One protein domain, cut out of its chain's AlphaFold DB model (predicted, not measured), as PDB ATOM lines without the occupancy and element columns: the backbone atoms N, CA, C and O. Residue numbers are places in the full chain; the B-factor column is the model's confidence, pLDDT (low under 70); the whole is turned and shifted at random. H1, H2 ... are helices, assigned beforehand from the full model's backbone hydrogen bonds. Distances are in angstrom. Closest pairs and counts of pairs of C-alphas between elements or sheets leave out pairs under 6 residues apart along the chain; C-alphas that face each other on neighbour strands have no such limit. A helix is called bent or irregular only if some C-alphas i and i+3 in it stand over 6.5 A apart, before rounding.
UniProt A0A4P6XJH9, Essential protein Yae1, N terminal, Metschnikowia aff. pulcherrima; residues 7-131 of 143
ATOM      1  N   ASP A   7     331.322 276.549 238.444       67.88
ATOM      2  CA  ASP A   7     329.927 276.846 238.095       67.88
ATOM      3  C   ASP A   7     328.973 276.195 239.111       67.88
ATOM      4  O   ASP A   7     328.123 276.867 239.683       67.88
ATOM      5  N   ALA A   8     329.232 274.942 239.500       68.00
ATOM      6  CA  ALA A   8     328.472 274.266 240.558       68.00
ATOM      7  C   ALA A   8     328.609 274.925 241.950       68.00
ATOM      8  O   ALA A   8     327.758 274.744 242.816       68.00
ATOM      9  N   ALA A   9     329.689 275.675 242.199       69.25
ATOM     10  CA  ALA A   9     329.855 276.428 243.443       69.25
ATOM     11  C   ALA A   9     329.105 277.773 243.419       69.25
ATOM     12  O   ALA A   9     328.837 278.323 244.487       69.25
ATOM     13  N   LEU A  10     328.785 278.291 242.228       75.19
ATOM     14  CA  LEU A  10     328.002 279.514 242.034       75.19
ATOM     15  C   LEU A  10     326.491 279.243 242.118       75.19
ATOM     16  O   LEU A  10     325.773 280.082 242.650       75.19
ATOM     17  N   ASP A  11     326.035 278.058 241.704       79.00
ATOM     18  CA  ASP A  11     324.615 277.658 241.746       79.00
ATOM     19  C   ASP A  11     324.166 277.116 243.123       79.00
ATOM     20  O   ASP A  11     322.982 276.890 243.372       79.00
ATOM     21  N   LEU A  12     325.107 276.935 244.058       83.94
ATOM     22  CA  LEU A  12     324.877 276.339 245.378       83.94
ATOM     23  C   LEU A  12     323.796 277.082 246.191       83.94
ATOM     24  O   LEU A  12     323.009 276.456 246.898       83.94
ATOM     25  N   GLU A  13     323.764 278.416 246.116       85.81
ATOM     26  CA  GLU A  13     322.760 279.231 246.814       85.81
ATOM     27  C   GLU A  13     321.347 278.935 246.300       85.81
ATOM     28  O   GLU A  13     320.434 278.737 247.103       85.81
ATOM     29  N   GLU A  14     321.179 278.853 244.978       86.69
ATOM     30  CA  GLU A  14     319.893 278.576 244.342       86.69
ATOM     31  C   GLU A  14     319.434 277.142 244.643       86.69
ATOM     32  O   GLU A  14     318.290 276.942 245.049       86.69
ATOM     33  N   GLU A  15     320.342 276.159 244.613       87.44
ATOM     34  CA  GLU A  15     320.039 274.780 245.023       87.44
ATOM     35  C   GLU A  15     319.574 274.688 246.487       87.44
ATOM     36  O   GLU A  15     318.600 273.992 246.800       87.44
ATOM     37  N   PHE A  16     320.247 275.383 247.413       88.56
ATOM     38  CA  PHE A  16     319.837 275.404 248.820       88.56
ATOM     39  C   PHE A  16     318.536 276.178 249.040       88.56
ATOM     40  O   PHE A  16     317.741 275.773 249.891       88.56
ATOM     41  N   TYR A  17     318.290 277.244 248.275       89.38
ATOM     42  CA  TYR A  17     317.032 277.981 248.312       89.38
ATOM     43  C   TYR A  17     315.865 277.108 247.847       89.38
ATOM     44  O   TYR A  17     314.882 276.961 248.573       89.38
ATOM     45  N   GLU A  18     315.983 276.469 246.682       91.19
ATOM     46  CA  GLU A  18     314.953 275.572 246.153       91.19
ATOM     47  C   GLU A  18     314.692 274.397 247.095       91.19
ATOM     48  O   GLU A  18     313.539 274.035 247.354       91.19
ATOM     49  N   LYS A  19     315.762 273.825 247.659       91.12
ATOM     50  CA  LYS A  19     315.661 272.756 248.650       91.12
ATOM     51  C   LYS A  19     314.921 273.223 249.903       91.12
ATOM     52  O   LYS A  19     313.973 272.558 250.311       91.12
ATOM     53  N   GLY A  20     315.313 274.357 250.483       91.00
ATOM     54  CA  GLY A  20     314.672 274.916 251.674       91.00
ATOM     55  C   GLY A  20     313.208 275.283 251.432       91.00
ATOM     56  O   GLY A  20     312.348 274.944 252.240       91.00
ATOM     57  N   PHE A  21     312.899 275.886 250.281       90.12
ATOM     58  CA  PHE A  21     311.529 276.205 249.880       90.12
ATOM     59  C   PHE A  21     310.670 274.945 249.762       90.12
ATOM     60  O   PHE A  21     309.557 274.894 250.288       90.12
ATOM     61  N   LYS A  22     311.186 273.901 249.104       93.12
ATOM     62  CA  LYS A  22     310.470 272.635 248.947       93.12
ATOM     63  C   LYS A  22     310.265 271.931 250.286       93.12
ATOM     64  O   LYS A  22     309.158 271.475 250.565       93.12
ATOM     65  N   GLU A  23     311.302 271.864 251.117       92.25
ATOM     66  CA  GLU A  23     311.228 271.270 252.455       92.25
ATOM     67  C   GLU A  23     310.229 272.022 253.343       92.25
ATOM     68  O   GLU A  23     309.363 271.389 253.948       92.25
ATOM     69  N   GLY A  24     310.280 273.356 253.357       90.31
ATOM     70  CA  GLY A  24     309.343 274.200 254.098       90.31
ATOM     71  C   GLY A  24     307.904 274.045 253.607       90.31
ATOM     72  O   GLY A  24     306.993 273.858 254.410       90.31
ATOM     73  N   HIS A  25     307.690 274.022 252.289       88.62
ATOM     74  CA  HIS A  25     306.365 273.819 251.709       88.62
ATOM     75  C   HIS A  25     305.785 272.442 252.060       88.62
ATOM     76  O   HIS A  25     304.633 272.337 252.484       88.62
ATOM     77  N   GLU A  26     306.580 271.377 251.927       91.44
ATOM     78  CA  GLU A  26     306.152 270.019 252.273       91.44
ATOM     79  C   GLU A  26     305.902 269.847 253.775       91.44
ATOM     80  O   GLU A  26     304.989 269.112 254.164       91.44
ATOM     81  N   HIS A  27     306.711 270.487 254.621       90.06
ATOM     82  CA  HIS A  27     306.533 270.466 256.068       90.06
ATOM     83  C   HIS A  27     305.255 271.204 256.466       90.06
ATOM     84  O   HIS A  27     304.377 270.607 257.088       90.06
ATOM     85  N   SER A  28     305.094 272.441 255.993       87.12
ATOM     86  CA  SER A  28     303.926 273.277 256.265       87.12
ATOM     87  C   SER A  28     302.629 272.604 255.817       87.12
ATOM     88  O   SER A  28     301.675 272.521 256.587       87.12
ATOM     89  N   ALA A  29     302.599 272.008 254.620       88.25
ATOM     90  CA  ALA A  29     301.421 271.288 254.136       88.25
ATOM     91  C   ALA A  29     301.035 270.104 255.045       88.25
ATOM     92  O   ALA A  29     299.850 269.849 255.275       88.25
ATOM     93  N   LYS A  30     302.024 269.374 255.581       90.50
ATOM     94  CA  LYS A  30     301.782 268.266 256.519       90.50
ATOM     95  C   LYS A  30     301.292 268.775 257.869       90.50
ATOM     96  O   LYS A  30     300.343 268.204 258.407       90.50
ATOM     97  N   GLU A  31     301.909 269.822 258.404       89.56
ATOM     98  CA  GLU A  31     301.519 270.413 259.685       89.56
ATOM     99  C   GLU A  31     300.108 270.994 259.630       89.56
ATOM    100  O   GLU A  31     299.273 270.615 260.449       89.56
ATOM    101  N   GLN A  32     299.788 271.785 258.603       86.94
ATOM    102  CA  GLN A  32     298.446 272.339 258.392       86.94
ATOM    103  C   GLN A  32     297.386 271.243 258.270       86.94
ATOM    104  O   GLN A  32     296.281 271.355 258.806       86.94
ATOM    105  N   PHE A  33     297.709 270.144 257.583       88.44
ATOM    106  CA  PHE A  33     296.793 269.016 257.461       88.44
ATOM    107  C   PHE A  33     296.533 268.322 258.807       88.44
ATOM    108  O   PHE A  33     295.395 267.944 259.103       88.44
ATOM    109  N   LEU A  34     297.570 268.143 259.630       88.81
ATOM    110  CA  LEU A  34     297.433 267.574 260.971       88.81
ATOM    111  C   LEU A  34     296.667 268.519 261.900       88.81
ATOM    112  O   LEU A  34     295.757 268.074 262.600       88.81
ATOM    113  N   GLU A  35     296.980 269.810 261.859       87.25
ATOM    114  CA  GLU A  35     296.302 270.850 262.626       87.25
ATOM    115  C   GLU A  35     294.812 270.911 262.286       87.25
ATOM    116  O   GLU A  35     293.974 270.827 263.183       87.25
ATOM    117  N   GLY A  36     294.461 270.926 260.998       87.25
ATOM    118  CA  GLY A  36     293.068 270.909 260.554       87.25
ATOM    119  C   GLY A  36     292.294 269.688 261.062       87.25
ATOM    120  O   GLY A  36     291.143 269.808 261.488       87.25
ATOM    121  N   LYS A  37     292.928 268.507 261.098       89.56
ATOM    122  CA  LYS A  37     292.319 267.296 261.677       89.56
ATOM    123  C   LYS A  37     292.105 267.411 263.181       89.56
ATOM    124  O   LYS A  37     291.031 267.048 263.662       89.56
ATOM    125  N   MET A  38     293.107 267.893 263.915       88.38
ATOM    126  CA  MET A  38     293.006 268.098 265.362       88.38
ATOM    127  C   MET A  38     291.902 269.106 265.689       88.38
ATOM    128  O   MET A  38     291.046 268.828 266.529       88.38
ATOM    129  N   TYR A  39     291.858 270.216 264.954       86.31
ATOM    130  CA  TYR A  39     290.836 271.244 265.096       86.31
ATOM    131  C   TYR A  39     289.424 270.713 264.837       86.31
ATOM    132  O   TYR A  39     288.506 270.961 265.624       86.31
ATOM    133  N   GLY A  40     289.240 269.952 263.754       86.38
ATOM    134  CA  GLY A  40     287.951 269.348 263.426       86.38
ATOM    135  C   GLY A  40     287.477 268.382 264.512       86.38
ATOM    136  O   GLY A  40     286.318 268.439 264.929       86.38
ATOM    137  N   LEU A  41     288.380 267.542 265.027       87.19
ATOM    138  CA  LEU A  41     288.084 266.597 266.104       87.19
ATOM    139  C   LEU A  41     287.688 267.324 267.398       87.19
ATOM    140  O   LEU A  41     286.648 267.020 267.984       87.19
ATOM    141  N   GLN A  42     288.486 268.308 267.816       86.31
ATOM    142  CA  GLN A  42     288.215 269.127 268.995       86.31
ATOM    143  C   GLN A  42     286.853 269.819 268.892       86.31
ATOM    144  O   GLN A  42     286.027 269.710 269.802       86.31
ATOM    145  N   THR A  43     286.601 270.488 267.766       86.19
ATOM    146  CA  THR A  43     285.337 271.188 267.515       86.19
ATOM    147  C   THR A  43     284.160 270.215 267.544       86.19
ATOM    148  O   THR A  43     283.148 270.490 268.190       86.19
ATOM    149  N   GLY A  44     284.297 269.044 266.918       87.00
ATOM    150  CA  GLY A  44     283.292 267.984 266.963       87.00
ATOM    151  C   GLY A  44     282.951 267.562 268.394       87.00
ATOM    152  O   GLY A  44     281.782 267.586 268.782       87.00
ATOM    153  N   PHE A  45     283.961 267.252 269.213       87.94
ATOM    154  CA  PHE A  45     283.759 266.866 270.614       87.94
ATOM    155  C   PHE A  45     283.080 267.956 271.442       87.94
ATOM    156  O   PHE A  45     282.136 267.662 272.178       87.94
ATOM    157  N   GLN A  46     283.506 269.214 271.301       88.19
ATOM    158  CA  GLN A  46     282.863 270.336 271.985       88.19
ATOM    159  C   GLN A  46     281.386 270.453 271.598       88.19
ATOM    160  O   GLN A  46     280.530 270.605 272.472       88.19
ATOM    161  N   ARG A  47     281.063 270.333 270.305       89.25
ATOM    162  CA  ARG A  47     279.680 270.390 269.814       89.25
ATOM    163  C   ARG A  47     278.827 269.253 270.375       89.25
ATOM    164  O   ARG A  47     277.744 269.511 270.905       89.25
ATOM    165  N   PHE A  48     279.326 268.017 270.338       89.31
ATOM    166  CA  PHE A  48     278.628 266.866 270.919       89.31
ATOM    167  C   PHE A  48     278.381 267.034 272.416       89.31
ATOM    168  O   PHE A  48     277.282 266.750 272.891       89.31
ATOM    169  N   LEU A  49     279.373 267.542 273.151       91.06
ATOM    170  CA  LEU A  49     279.250 267.779 274.584       91.06
ATOM    171  C   LEU A  49     278.151 268.800 274.891       91.06
ATOM    172  O   LEU A  49     277.334 268.561 275.778       91.06
ATOM    173  N   VAL A  50     278.077 269.902 274.136       92.12
ATOM    174  CA  VAL A  50     277.018 270.911 274.312       92.12
ATOM    175  C   VAL A  50     275.640 270.318 274.045       92.12
ATOM    176  O   VAL A  50     274.738 270.492 274.864       92.12
ATOM    177  N   VAL A  51     275.466 269.600 272.934       93.31
ATOM    178  CA  VAL A  51     274.169 269.005 272.580       93.31
ATOM    179  C   VAL A  51     273.741 267.971 273.619       93.31
ATOM    180  O   VAL A  51     272.629 268.066 274.138       93.31
ATOM    181  N   GLY A  52     274.626 267.040 273.979       93.44
ATOM    182  CA  GLY A  52     274.333 266.000 274.967       93.44
ATOM    183  C   GLY A  52     274.019 266.574 276.350       93.44
ATOM    184  O   GLY A  52     273.085 266.132 277.014       93.44
ATOM    185  N   TYR A  53     274.730 267.623 276.769       94.69
ATOM    186  CA  TYR A  53     274.444 268.288 278.038       94.69
ATOM    187  C   TYR A  53     273.072 268.971 278.038       94.69
ATOM    188  O   TYR A  53     272.324 268.866 279.008       94.69
ATOM    189  N   LEU A  54     272.709 269.654 276.947       95.06
ATOM    190  CA  LEU A  54     271.390 270.280 276.817       95.06
ATOM    191  C   LEU A  54     270.260 269.242 276.770       95.06
ATOM    192  O   LEU A  54     269.195 269.495 277.332       95.06
ATOM    193  N   GLN A  55     270.493 268.081 276.153       95.31
ATOM    194  CA  GLN A  55     269.557 266.952 276.180       95.31
ATOM    195  C   GLN A  55     269.356 266.425 277.607       95.31
ATOM    196  O   GLN A  55     268.217 266.280 278.045       95.31
ATOM    197  N   LEU A  56     270.437 266.244 278.372       94.94
ATOM    198  CA  LEU A  56     270.353 265.840 279.777       94.94
ATOM    199  C   LEU A  56     269.572 266.858 280.624       94.94
ATOM    200  O   LEU A  56     268.721 266.482 281.428       94.94
ATOM    201  N   LEU A  57     269.836 268.158 280.452       94.69
ATOM    202  CA  LEU A  57     269.084 269.194 281.166       94.69
ATOM    203  C   LEU A  57     267.599 269.179 280.808       94.69
ATOM    204  O   LEU A  57     266.760 269.317 281.696       94.69
ATOM    205  N   LEU A  58     267.274 268.986 279.529       95.00
ATOM    206  CA  LEU A  58     265.895 268.849 279.077       95.00
ATOM    207  C   LEU A  58     265.193 267.682 279.784       95.00
ATOM    208  O   LEU A  58     264.058 267.853 280.228       95.00
ATOM    209  N   GLU A  59     265.845 266.526 279.920       93.88
ATOM    210  CA  GLU A  59     265.291 265.379 280.652       93.88
ATOM    211  C   GLU A  59     265.044 265.711 282.127       93.88
ATOM    212  O   GLU A  59     263.934 265.512 282.619       93.88
ATOM    213  N   ILE A  60     266.035 266.299 282.805       92.69
ATOM    214  CA  ILE A  60     265.924 266.695 284.217       92.69
ATOM    215  C   ILE A  60     264.758 267.670 284.423       92.69
ATOM    216  O   ILE A  60     263.924 267.456 285.300       92.69
ATOM    217  N   TRP A  61     264.658 268.717 283.603       93.25
ATOM    218  CA  TRP A  61     263.590 269.712 283.728       93.25
ATOM    219  C   TRP A  61     262.214 269.172 283.327       93.25
ATOM    220  O   TRP A  61     261.199 269.658 283.822       93.25
ATOM    221  N   THR A  62     262.155 268.148 282.469       92.31
ATOM    222  CA  THR A  62     260.891 267.470 282.142       92.31
ATOM    223  C   THR A  62     260.315 266.755 283.370       92.31
ATOM    224  O   THR A  62     259.098 266.740 283.548       92.31
ATOM    225  N   CYS A  63     261.164 266.237 284.264       88.19
ATOM    226  CA  CYS A  63     260.729 265.581 285.501       88.19
ATOM    227  C   CYS A  63     260.094 266.541 286.524       88.19
ATOM    228  O   CYS A  63     259.262 266.106 287.316       88.19
ATOM    229  N   GLU A  64     260.432 267.838 286.507       82.81
ATOM    230  CA  GLU A  64     259.842 268.839 287.419       82.81
ATOM    231  C   GLU A  64     258.369 269.170 287.086       82.81
ATOM    232  O   GLU A  64     257.682 269.799 287.889       82.81
ATOM    233  N   ASN A  65     257.881 268.745 285.910       71.56
ATOM    234  CA  ASN A  65     256.483 268.757 285.450       71.56
ATOM    235  C   ASN A  65     255.647 269.985 285.873       71.56
ATOM    236  O   ASN A  65     254.538 269.869 286.397       71.56
ATOM    237  N   THR A  66     256.184 271.185 285.642       82.38
ATOM    238  CA  THR A  66     255.478 272.444 285.915       82.38
ATOM    239  C   THR A  66     254.801 272.962 284.638       82.38
ATOM    240  O   THR A  66     255.465 273.060 283.603       82.38
ATOM    241  N   PRO A  67     253.516 273.370 284.668       83.12
ATOM    242  CA  PRO A  67     252.788 273.823 283.475       83.12
ATOM    243  C   PRO A  67     253.425 275.048 282.797       83.12
ATOM    244  O   PRO A  67     253.390 275.162 281.576       83.12
ATOM    245  N   LEU A  68     254.086 275.926 283.563       86.06
ATOM    246  CA  LEU A  68     254.832 277.081 283.042       86.06
ATOM    247  C   LEU A  68     256.013 276.681 282.134       86.06
ATOM    248  O   LEU A  68     256.430 277.459 281.279       86.06
ATOM    249  N   LEU A  69     256.565 275.480 282.320       89.75
ATOM    250  CA  LEU A  69     257.741 275.005 281.592       89.75
ATOM    251  C   LEU A  69     257.389 274.242 280.316       89.75
ATOM    252  O   LEU A  69     258.236 274.179 279.428       89.75
ATOM    253  N   GLN A  70     256.175 273.696 280.187       90.50
ATOM    254  CA  GLN A  70     255.829 272.761 279.107       90.50
ATOM    255  C   GLN A  70     256.134 273.324 277.715       90.50
ATOM    256  O   GLN A  70     256.905 272.724 276.968       90.50
ATOM    257  N   THR A  71     255.665 274.536 277.414       92.88
ATOM    258  CA  THR A  71     255.926 275.191 276.123       92.88
ATOM    259  C   THR A  71     257.421 275.393 275.863       92.88
ATOM    260  O   THR A  71     257.897 275.243 274.740       92.88
ATOM    261  N   HIS A  72     258.195 275.745 276.893       93.38
ATOM    262  CA  HIS A  72     259.635 275.955 276.752       93.38
ATOM    263  C   HIS A  72     260.399 274.642 276.561       93.38
ATOM    264  O   HIS A  72     261.334 274.605 275.757       93.38
ATOM    265  N   LEU A  73     259.987 273.576 277.249       94.25
ATOM    266  CA  LEU A  73     260.558 272.238 277.121       94.25
ATOM    267  C   LEU A  73     260.257 271.632 275.748       94.25
ATOM    268  O   LEU A  73     261.156 271.073 275.126       94.25
ATOM    269  N   GLU A  74     259.040 271.801 275.230       94.44
ATOM    270  CA  GLU A  74     258.674 271.369 273.876       94.44
ATOM    271  C   GLU A  74     259.480 272.104 272.802       94.44
ATOM    272  O   GLU A  74     260.018 271.480 271.885       94.44
ATOM    273  N   GLN A  75     259.634 273.426 272.940       94.75
ATOM    274  CA  GLN A  75     260.469 274.223 272.040       94.75
ATOM    275  C   GLN A  75     261.930 273.766 272.068       94.75
ATOM    276  O   GLN A  75     262.533 273.594 271.010       94.75
ATOM    277  N   LEU A  76     262.499 273.556 273.260       95.00
ATOM    278  CA  LEU A  76     263.875 273.078 273.399       95.00
ATOM    279  C   LEU A  76     264.038 271.676 272.799       95.00
ATOM    280  O   LEU A  76     264.984 271.444 272.052       95.00
ATOM    281  N   ARG A  77     263.089 270.768 273.057       95.62
ATOM    282  CA  ARG A  77     263.068 269.414 272.489       95.62
ATOM    283  C   ARG A  77     263.055 269.438 270.966       95.62
ATOM    284  O   ARG A  77     263.820 268.704 270.348       95.62
ATOM    285  N   LYS A  78     262.223 270.292 270.365       95.56
ATOM    286  CA  LYS A  78     262.149 270.439 268.908       95.56
ATOM    287  C   LYS A  78     263.480 270.917 268.328       95.56
ATOM    288  O   LYS A  78     263.993 270.281 267.416       95.56
ATOM    289  N   ILE A  79     264.060 271.980 268.893       94.38
ATOM    290  CA  ILE A  79     265.341 272.527 268.420       94.38
ATOM    291  C   ILE A  79     266.446 271.469 268.506       94.38
ATOM    292  O   ILE A  79     267.194 271.297 267.553       94.38
ATOM    293  N   LEU A  80     266.537 270.739 269.625       93.19
ATOM    294  CA  LEU A  80     267.554 269.699 269.804       93.19
ATOM    295  C   LEU A  80     267.352 268.501 268.863       93.19
ATOM    296  O   LEU A  80     268.336 267.880 268.474       93.19
ATOM    297  N   GLY A  81     266.110 268.185 268.483       89.44
ATOM    298  CA  GLY A  81     265.799 267.121 267.523       89.44
ATOM    299  C   GLY A  81     266.115 267.471 266.063       89.44
ATOM    300  O   GLY A  81     266.276 266.572 265.247       89.44
ATOM    301  N   GLU A  82     266.225 268.760 265.729       88.12
ATOM    302  CA  GLU A  82     266.590 269.236 264.385       88.12
ATOM    303  C   GLU A  82     268.112 269.266 264.153       88.12
ATOM    304  O   GLU A  82     268.567 269.502 263.030       88.12
ATOM    305  N   ILE A  83     268.917 269.028 265.195       87.94
ATOM    306  CA  ILE A  83     270.376 269.045 265.089       87.94
ATOM    307  C   ILE A  83     270.854 267.788 264.353       87.94
ATOM    308  O   ILE A  83     270.759 266.671 264.858       87.94
ATOM    309  N   SER A  84     271.403 267.992 263.156       82.94
ATOM    310  CA  SER A  84     272.064 266.942 262.379       82.94
ATOM    311  C   SER A  84     273.430 266.590 262.974       82.94
ATOM    312  O   SER A  84     274.140 267.462 263.472       82.94
ATOM    313  N   LEU A  85     273.812 265.313 262.871       78.69
ATOM    314  CA  LEU A  85     275.145 264.807 263.234       78.69
ATOM    315  C   LEU A  85     276.097 264.746 262.023       78.69
ATOM    316  O   LEU A  85     277.189 264.192 262.128       78.69
ATOM    317  N   SER A  86     275.673 265.271 260.866       82.94
ATOM    318  CA  SER A  86     276.512 265.353 259.666       82.94
ATOM    319  C   SER A  86     277.497 266.525 259.729       82.94
ATOM    320  O   SER A  86     277.249 267.517 260.414       82.94
ATOM    321  N   ASN A  87     278.594 266.423 258.974       77.44
ATOM    322  CA  ASN A  87     279.658 267.432 258.903       77.44
ATOM    323  C   ASN A  87     279.631 268.269 257.610       77.44
ATOM    324  O   ASN A  87     280.609 268.944 257.306       77.44
ATOM    325  N   ASP A  88     278.538 268.236 256.845       86.06
ATOM    326  CA  ASP A  88     278.393 269.058 255.637       86.06
ATOM    327  C   ASP A  88     278.225 270.546 255.998       86.06
ATOM    328  O   ASP A  88     277.645 270.874 257.036       86.06
ATOM    329  N   ASP A  89     278.637 271.462 255.118       83.12
ATOM    330  CA  ASP A  89     278.568 272.915 255.368       83.12
ATOM    331  C   ASP A  89     277.157 273.395 255.750       83.12
ATOM    332  O   ASP A  89     276.970 274.220 256.651       83.12
ATOM    333  N   GLU A  90     276.129 272.836 255.106       86.44
ATOM    334  CA  GLU A  90     274.736 273.148 255.424       86.44
ATOM    335  C   GLU A  90     274.342 272.650 256.826       86.44
ATOM    336  O   GLU A  90     273.619 273.338 257.557       86.44
ATOM    337  N   ALA A  91     274.833 271.475 257.231       86.12
ATOM    338  CA  ALA A  91     274.596 270.918 258.558       86.12
ATOM    339  C   ALA A  91     275.276 271.769 259.640       86.12
ATOM    340  O   ALA A  91     274.653 272.058 260.663       86.12
ATOM    341  N   VAL A  92     276.492 272.260 259.380       85.81
ATOM    342  CA  VAL A  92     277.207 273.182 260.276       85.81
ATOM    343  C   VAL A  92     276.435 274.492 260.449       85.81
ATOM    344  O   VAL A  92     276.201 274.928 261.576       85.81
ATOM    345  N   ALA A  93     275.960 275.099 259.360       87.19
ATOM    346  CA  ALA A  93     275.187 276.339 259.434       87.19
ATOM    347  C   ALA A  93     273.867 276.169 260.212       87.19
ATOM    348  O   ALA A  93     273.454 277.060 260.963       87.19
ATOM    349  N   LYS A  94     273.196 275.020 260.050       88.75
ATOM    350  CA  LYS A  94     271.995 274.667 260.823       88.75
ATOM    351  C   LYS A  94     272.324 274.444 262.298       88.75
ATOM    352  O   LYS A  94     271.600 274.963 263.147       88.75
ATOM    353  N   TYR A  95     273.422 273.751 262.598       90.31
ATOM    354  CA  TYR A  95     273.906 273.530 263.960       90.31
ATOM    355  C   TYR A  95     274.130 274.855 264.705       90.31
ATOM    356  O   TYR A  95     273.573 275.040 265.784       90.31
ATOM    357  N   GLU A  96     274.873 275.803 264.125       89.44
ATOM    358  CA  GLU A  96     275.208 277.079 264.786       89.44
ATOM    359  C   GLU A  96     273.956 277.914 265.119       89.44
ATOM    360  O   GLU A  96     273.834 278.521 266.191       89.44
ATOM    361  N   LYS A  97     272.963 277.899 264.221       91.00
ATOM    362  CA  LYS A  97     271.660 278.529 264.478       91.00
ATOM    363  C   LYS A  97     270.899 277.799 265.585       91.00
ATOM    364  O   LYS A  97     270.452 278.436 266.541       91.00
ATOM    365  N   ALA A  98     270.783 276.475 265.486       92.44
ATOM    366  CA  ALA A  98     270.048 275.657 266.444       92.44
ATOM    367  C   ALA A  98     270.646 275.749 267.854       92.44
ATOM    368  O   ALA A  98     269.908 275.954 268.818       92.44
ATOM    369  N   ILE A  99     271.972 275.684 267.993       92.25
ATOM    370  CA  ILE A  99     272.649 275.709 269.294       92.25
ATOM    371  C   ILE A  99     272.500 277.061 269.993       92.25
ATOM    372  O   ILE A  99     272.289 277.116 271.207       92.25
ATOM    373  N   THR A 100     272.528 278.156 269.231       92.56
ATOM    374  CA  THR A 100     272.311 279.507 269.758       92.56
ATOM    375  C   THR A 100     270.893 279.638 270.312       92.56
ATOM    376  O   THR A 100     270.697 280.061 271.458       92.56
ATOM    377  N   SER A 101     269.893 279.201 269.544       93.75
ATOM    378  CA  SER A 101     268.497 279.181 269.981       93.75
ATOM    379  C   SER A 101     268.271 278.242 271.172       93.75
ATOM    380  O   SER A 101     267.583 278.624 272.123       93.75
ATOM    381  N   ALA A 102     268.888 277.055 271.170       95.06
ATOM    382  CA  ALA A 102     268.796 276.079 272.253       95.06
ATOM    383  C   ALA A 102     269.394 276.619 273.557       95.06
ATOM    384  O   ALA A 102     268.730 276.572 274.591       95.06
ATOM    385  N   ARG A 103     270.596 277.216 273.523       93.31
ATOM    386  CA  ARG A 103     271.227 277.836 274.705       93.31
ATOM    387  C   ARG A 103     270.386 278.979 275.257       93.31
ATOM    388  O   ARG A 103     270.211 279.075 276.468       93.31
ATOM    389  N   ASN A 104     269.824 279.825 274.394       94.19
ATOM    390  CA  ASN A 104     268.929 280.896 274.835       94.19
ATOM    391  C   ASN A 104     267.681 280.337 275.526       94.19
ATOM    392  O   ASN A 104     267.299 280.822 276.590       94.19
ATOM    393  N   LYS A 105     267.076 279.280 274.974       94.31
ATOM    394  CA  LYS A 105     265.926 278.616 275.598       94.31
ATOM    395  C   LYS A 105     266.292 277.960 276.930       94.31
ATOM    396  O   LYS A 105     265.567 278.130 277.907       94.31
ATOM    397  N   ALA A 106     267.436 277.286 276.990       94.25
ATOM    398  CA  ALA A 106     267.952 276.660 278.200       94.25
ATOM    399  C   ALA A 106     268.215 277.684 279.316       94.25
ATOM    400  O   ALA A 106     267.898 277.411 280.468       94.25
ATOM    401  N   ARG A 107     268.704 278.891 278.992       94.31
ATOM    402  CA  ARG A 107     268.845 279.987 279.970       94.31
ATOM    403  C   ARG A 107     267.504 280.440 280.543       94.31
ATOM    404  O   ARG A 107     267.420 280.677 281.743       94.31
ATOM    405  N   VAL A 108     266.460 280.537 279.715       93.69
ATOM    406  CA  VAL A 108     265.105 280.881 280.184       93.69
ATOM    407  C   VAL A 108     264.582 279.814 281.144       93.69
ATOM    408  O   VAL A 108     264.113 280.149 282.227       93.69
ATOM    409  N   ILE A 109     264.714 278.534 280.784       93.12
ATOM    410  CA  ILE A 109     264.284 277.428 281.650       93.12
ATOM    411  C   ILE A 109     265.081 277.436 282.958       93.12
ATOM    412  O   ILE A 109     264.481 277.411 284.027       93.12
ATOM    413  N   ALA A 110     266.405 277.576 282.886       92.94
ATOM    414  CA  ALA A 110     267.278 277.643 284.055       92.94
ATOM    415  C   ALA A 110     266.959 278.829 284.981       92.94
ATOM    416  O   ALA A 110     267.144 278.723 286.192       92.94
ATOM    417  N   ALA A 111     266.475 279.953 284.444       92.38
ATOM    418  CA  ALA A 111     266.016 281.079 285.254       92.38
ATOM    419  C   ALA A 111     264.727 280.743 286.025       92.38
ATOM    420  O   ALA A 111     264.590 281.131 287.184       92.38
ATOM    421  N   ILE A 112     263.809 279.990 285.410       91.25
ATOM    422  CA  ILE A 112     262.551 279.549 286.034       91.25
ATOM    423  C   ILE A 112     262.822 278.486 287.109       91.25
ATOM    424  O   ILE A 112     262.303 278.590 288.219       91.25
ATOM    425  N   THR A 113     263.664 277.497 286.806       90.50
ATOM    426  CA  THR A 113     264.003 276.374 287.703       90.50
ATOM    427  C   THR A 113     265.112 276.709 288.704       90.50
ATOM    428  O   THR A 113     265.439 275.904 289.571       90.50
ATOM    429  N   LYS A 114     265.695 277.913 288.613       90.19
ATOM    430  CA  LYS A 114     266.846 278.375 289.410       90.19
ATOM    431  C   LYS A 114     268.093 277.490 289.270       90.19
ATOM    432  O   LYS A 114     268.931 277.467 290.166       90.19
ATOM    433  N   THR A 115     268.263 276.812 288.134       90.94
ATOM    434  CA  THR A 115     269.426 275.955 287.834       90.94
ATOM    435  C   THR A 115     270.464 276.644 286.939       90.94
ATOM    436  O   THR A 115     271.002 276.039 286.007       90.94
ATOM    437  N   GLY A 116     270.706 277.942 287.150       89.31
ATOM    438  CA  GLY A 116     271.665 278.723 286.353       89.31
ATOM    439  C   GLY A 116     273.112 278.224 286.474       89.31
ATOM    440  O   GLY A 116     273.889 278.326 285.524       89.31
ATOM    441  N   ASP A 117     273.447 277.603 287.605       92.25
ATOM    442  CA  ASP A 117     274.720 276.932 287.879       92.25
ATOM    443  C   ASP A 117     275.028 275.819 286.865       92.25
ATOM    444  O   ASP A 117     276.166 275.684 286.413       92.25
ATOM    445  N   LYS A 118     274.008 275.062 286.438       90.75
ATOM    446  CA  LYS A 118     274.171 273.973 285.466       90.75
ATOM    447  C   LYS A 118     274.576 274.499 284.088       90.75
ATOM    448  O   LYS A 118     275.396 273.892 283.410       90.75
ATOM    449  N   ILE A 119     274.052 275.661 283.691       90.56
ATOM    450  CA  ILE A 119     274.448 276.315 282.436       90.56
ATOM    451  C   ILE A 119     275.884 276.835 282.524       90.56
ATOM    452  O   ILE A 119     276.655 276.640 281.588       90.56
ATOM    453  N   ALA A 120     276.276 277.437 283.650       90.00
ATOM    454  CA  ALA A 120     277.655 277.881 283.848       90.00
ATOM    455  C   ALA A 120     278.648 276.705 283.817       90.00
ATOM    456  O   ALA A 120     279.718 276.808 283.222       90.00
ATOM    457  N   ARG A 121     278.267 275.555 284.391       90.75
ATOM    458  CA  ARG A 121     279.077 274.330 284.356       90.75
ATOM    459  C   ARG A 121     279.318 273.823 282.937       90.75
ATOM    460  O   ARG A 121     280.413 273.345 282.662       90.75
ATOM    461  N   LEU A 122     278.332 273.929 282.044       89.25
ATOM    462  CA  LEU A 122     278.515 273.563 280.639       89.25
ATOM    463  C   LEU A 122     279.628 274.393 279.984       89.25
ATOM    464  O   LEU A 122     280.503 273.835 279.331       89.25
ATOM    465  N   ASP A 123     279.626 275.707 280.199       85.44
ATOM    466  CA  ASP A 123     280.641 276.591 279.617       85.44
ATOM    467  C   ASP A 123     282.048 276.269 280.149       85.44
ATOM    468  O   ASP A 123     283.022 276.332 279.398       85.44
ATOM    469  N   THR A 124     282.160 275.866 281.419       89.25
ATOM    470  CA  THR A 124     283.415 275.363 281.993       89.25
ATOM    471  C   THR A 124     283.844 274.041 281.353       89.25
ATOM    472  O   THR A 124     284.985 273.931 280.915       89.25
ATOM    473  N   LEU A 125     282.936 273.070 281.210       86.75
ATOM    474  CA  LEU A 125     283.241 271.766 280.605       86.75
ATOM    475  C   LEU A 125     283.707 271.888 279.148       86.75
ATOM    476  O   LEU A 125     284.636 271.202 278.736       86.75
ATOM    477  N   VAL A 126     283.100 272.781 278.362       85.88
ATOM    478  CA  VAL A 126     283.520 273.029 276.971       85.88
ATOM    479  C   VAL A 126     284.948 273.581 276.908       85.88
ATOM    480  O   VAL A 126     285.702 273.220 276.000       85.88
ATOM    481  N   LYS A 127     285.332 274.428 277.873       84.12
ATOM    482  CA  LYS A 127     286.700 274.952 277.996       84.12
ATOM    483  C   LYS A 127     287.687 273.884 278.460       84.12
ATOM    484  O   LYS A 127     288.795 273.841 277.945       84.12
ATOM    485  N   GLU A 128     287.294 273.018 279.390       84.06
ATOM    486  CA  GLU A 128     288.135 271.910 279.862       84.06
ATOM    487  C   GLU A 128     288.402 270.880 278.756       84.06
ATOM    488  O   GLU A 128     289.532 270.431 278.599       84.06
ATOM    489  N   VAL A 129     287.381 270.535 277.965       77.75
ATOM    490  CA  VAL A 129     287.499 269.538 276.886       77.75
ATOM    491  C   VAL A 129     288.167 270.112 275.640       77.75
ATOM    492  O   VAL A 129     288.900 269.403 274.958       77.75
ATOM    493  N   GLY A 130     287.927 271.385 275.328       69.81
ATOM    494  CA  GLY A 130     288.567 272.041 274.191       69.81
ATOM    495  C   GLY A 130     289.973 272.555 274.451       69.81
ATOM    496  O   GLY A 130     290.742 272.723 273.515       69.81
ATOM    497  N   GLY A 131     290.306 272.871 275.700       72.25
ATOM    498  CA  GLY A 131     291.477 273.688 275.996       72.25
ATOM    499  C   GLY A 131     291.442 275.065 275.308       72.25
ATOM    500  O   GLY A 131     290.458 275.464 274.679       72.25
TER     501      GLY A 131
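Overview. This is residues 7 to 131 of the 143 residues of the protein "Essential protein Yae1, N terminal" of Metschnikowia aff. pulcherrima (UniProt A0A4P6XJH9). One very long helix, H2, makes the longest axis; its last part joins H3, H4 and H5 in a four-helix up-and-down bundle, while residues 7 to 38, the short H1 and the first half of H2, stick out from the bundle as a long bare arm. In the bundle, H3 and H5 are on opposite sides, with H2 and H4 between them. The printed part has 125 residues with five named helices, H1 to H5 in chain order, and no named strand; the class is all helix. It is extended, with a radius of gyration of the C-alphas of 24.0 A, and spans 90 by 28 by 16 A, the arm making much of the length.

Arrangement. H1, residues 7 to 10, and H2, residues 12 to 63, meet only through their link. H2 touches H3, residues 67 to 81, with residues 51 to 62 alone; the closest C-alphas, of Leu 58 and Leu 73, are 6.6 A apart. The two form a helical hairpin at a shallow tilt of 31 degrees, opposite ways. H3 and H4, residues 89 to 113, form the next hairpin, at a shallow tilt of 18 degrees; their closest C-alphas, of Leu 76 and Ala 102, are 5.9 A apart. H4 also touches H2, at residues 51 to 61 of H2 alone, at a steep tilt of 39 degrees, the same way; the closest C-alphas, of Leu 54 and Ala 106, are 7.4 A apart. H4 and H5, residues 116 to 130, form a third hairpin, at a shallow tilt of 34 degrees, only just short of steep; residues 106 to 110 of H4 touch residues 116 to 119 of H5, and the closest C-alphas, of Ala 110 and Gly 116, are 5.1 A apart. H5 touches H2 at residues 42 to 53 of H2 alone, opposite ways at a shallow tilt of 24 degrees; the closest C-alphas, of Gln 46 and Val 126, are 5.7 A apart. H3 and H5 are apart. Every O i to N i+4 pair is within hydrogen-bond range in H2, H4 and H5; in H3 it is 9 of 11, and H1 is too short for such a pair.

Along the chain. H1 begins at C-alpha 7, (329.927, 276.846, 238.095). H2 measures 76.4 A from C-alpha 12 to C-alpha 63, the latter at (260.729, 265.581, 285.501). H3 measures 21.6 A and is irregular, with C-alphas 68 and 71 being 7.3 A apart. H4 measures 35.6 A. H5 measures 21.9 A and ends at C-alpha 130, (288.567, 272.041, 274.191).

Size, cuts and confidence. The C-alphas farthest apart, of Asp 7 and Pro 67, are 89.5 A apart. Without residues 7 to 38, which stand free, the body spans 41 by 27 by 17 A. The printed part has no cut and no long link. The mean pLDDT of the printed part is 88.5; residues 7 to 9 and residue 130 are under 70.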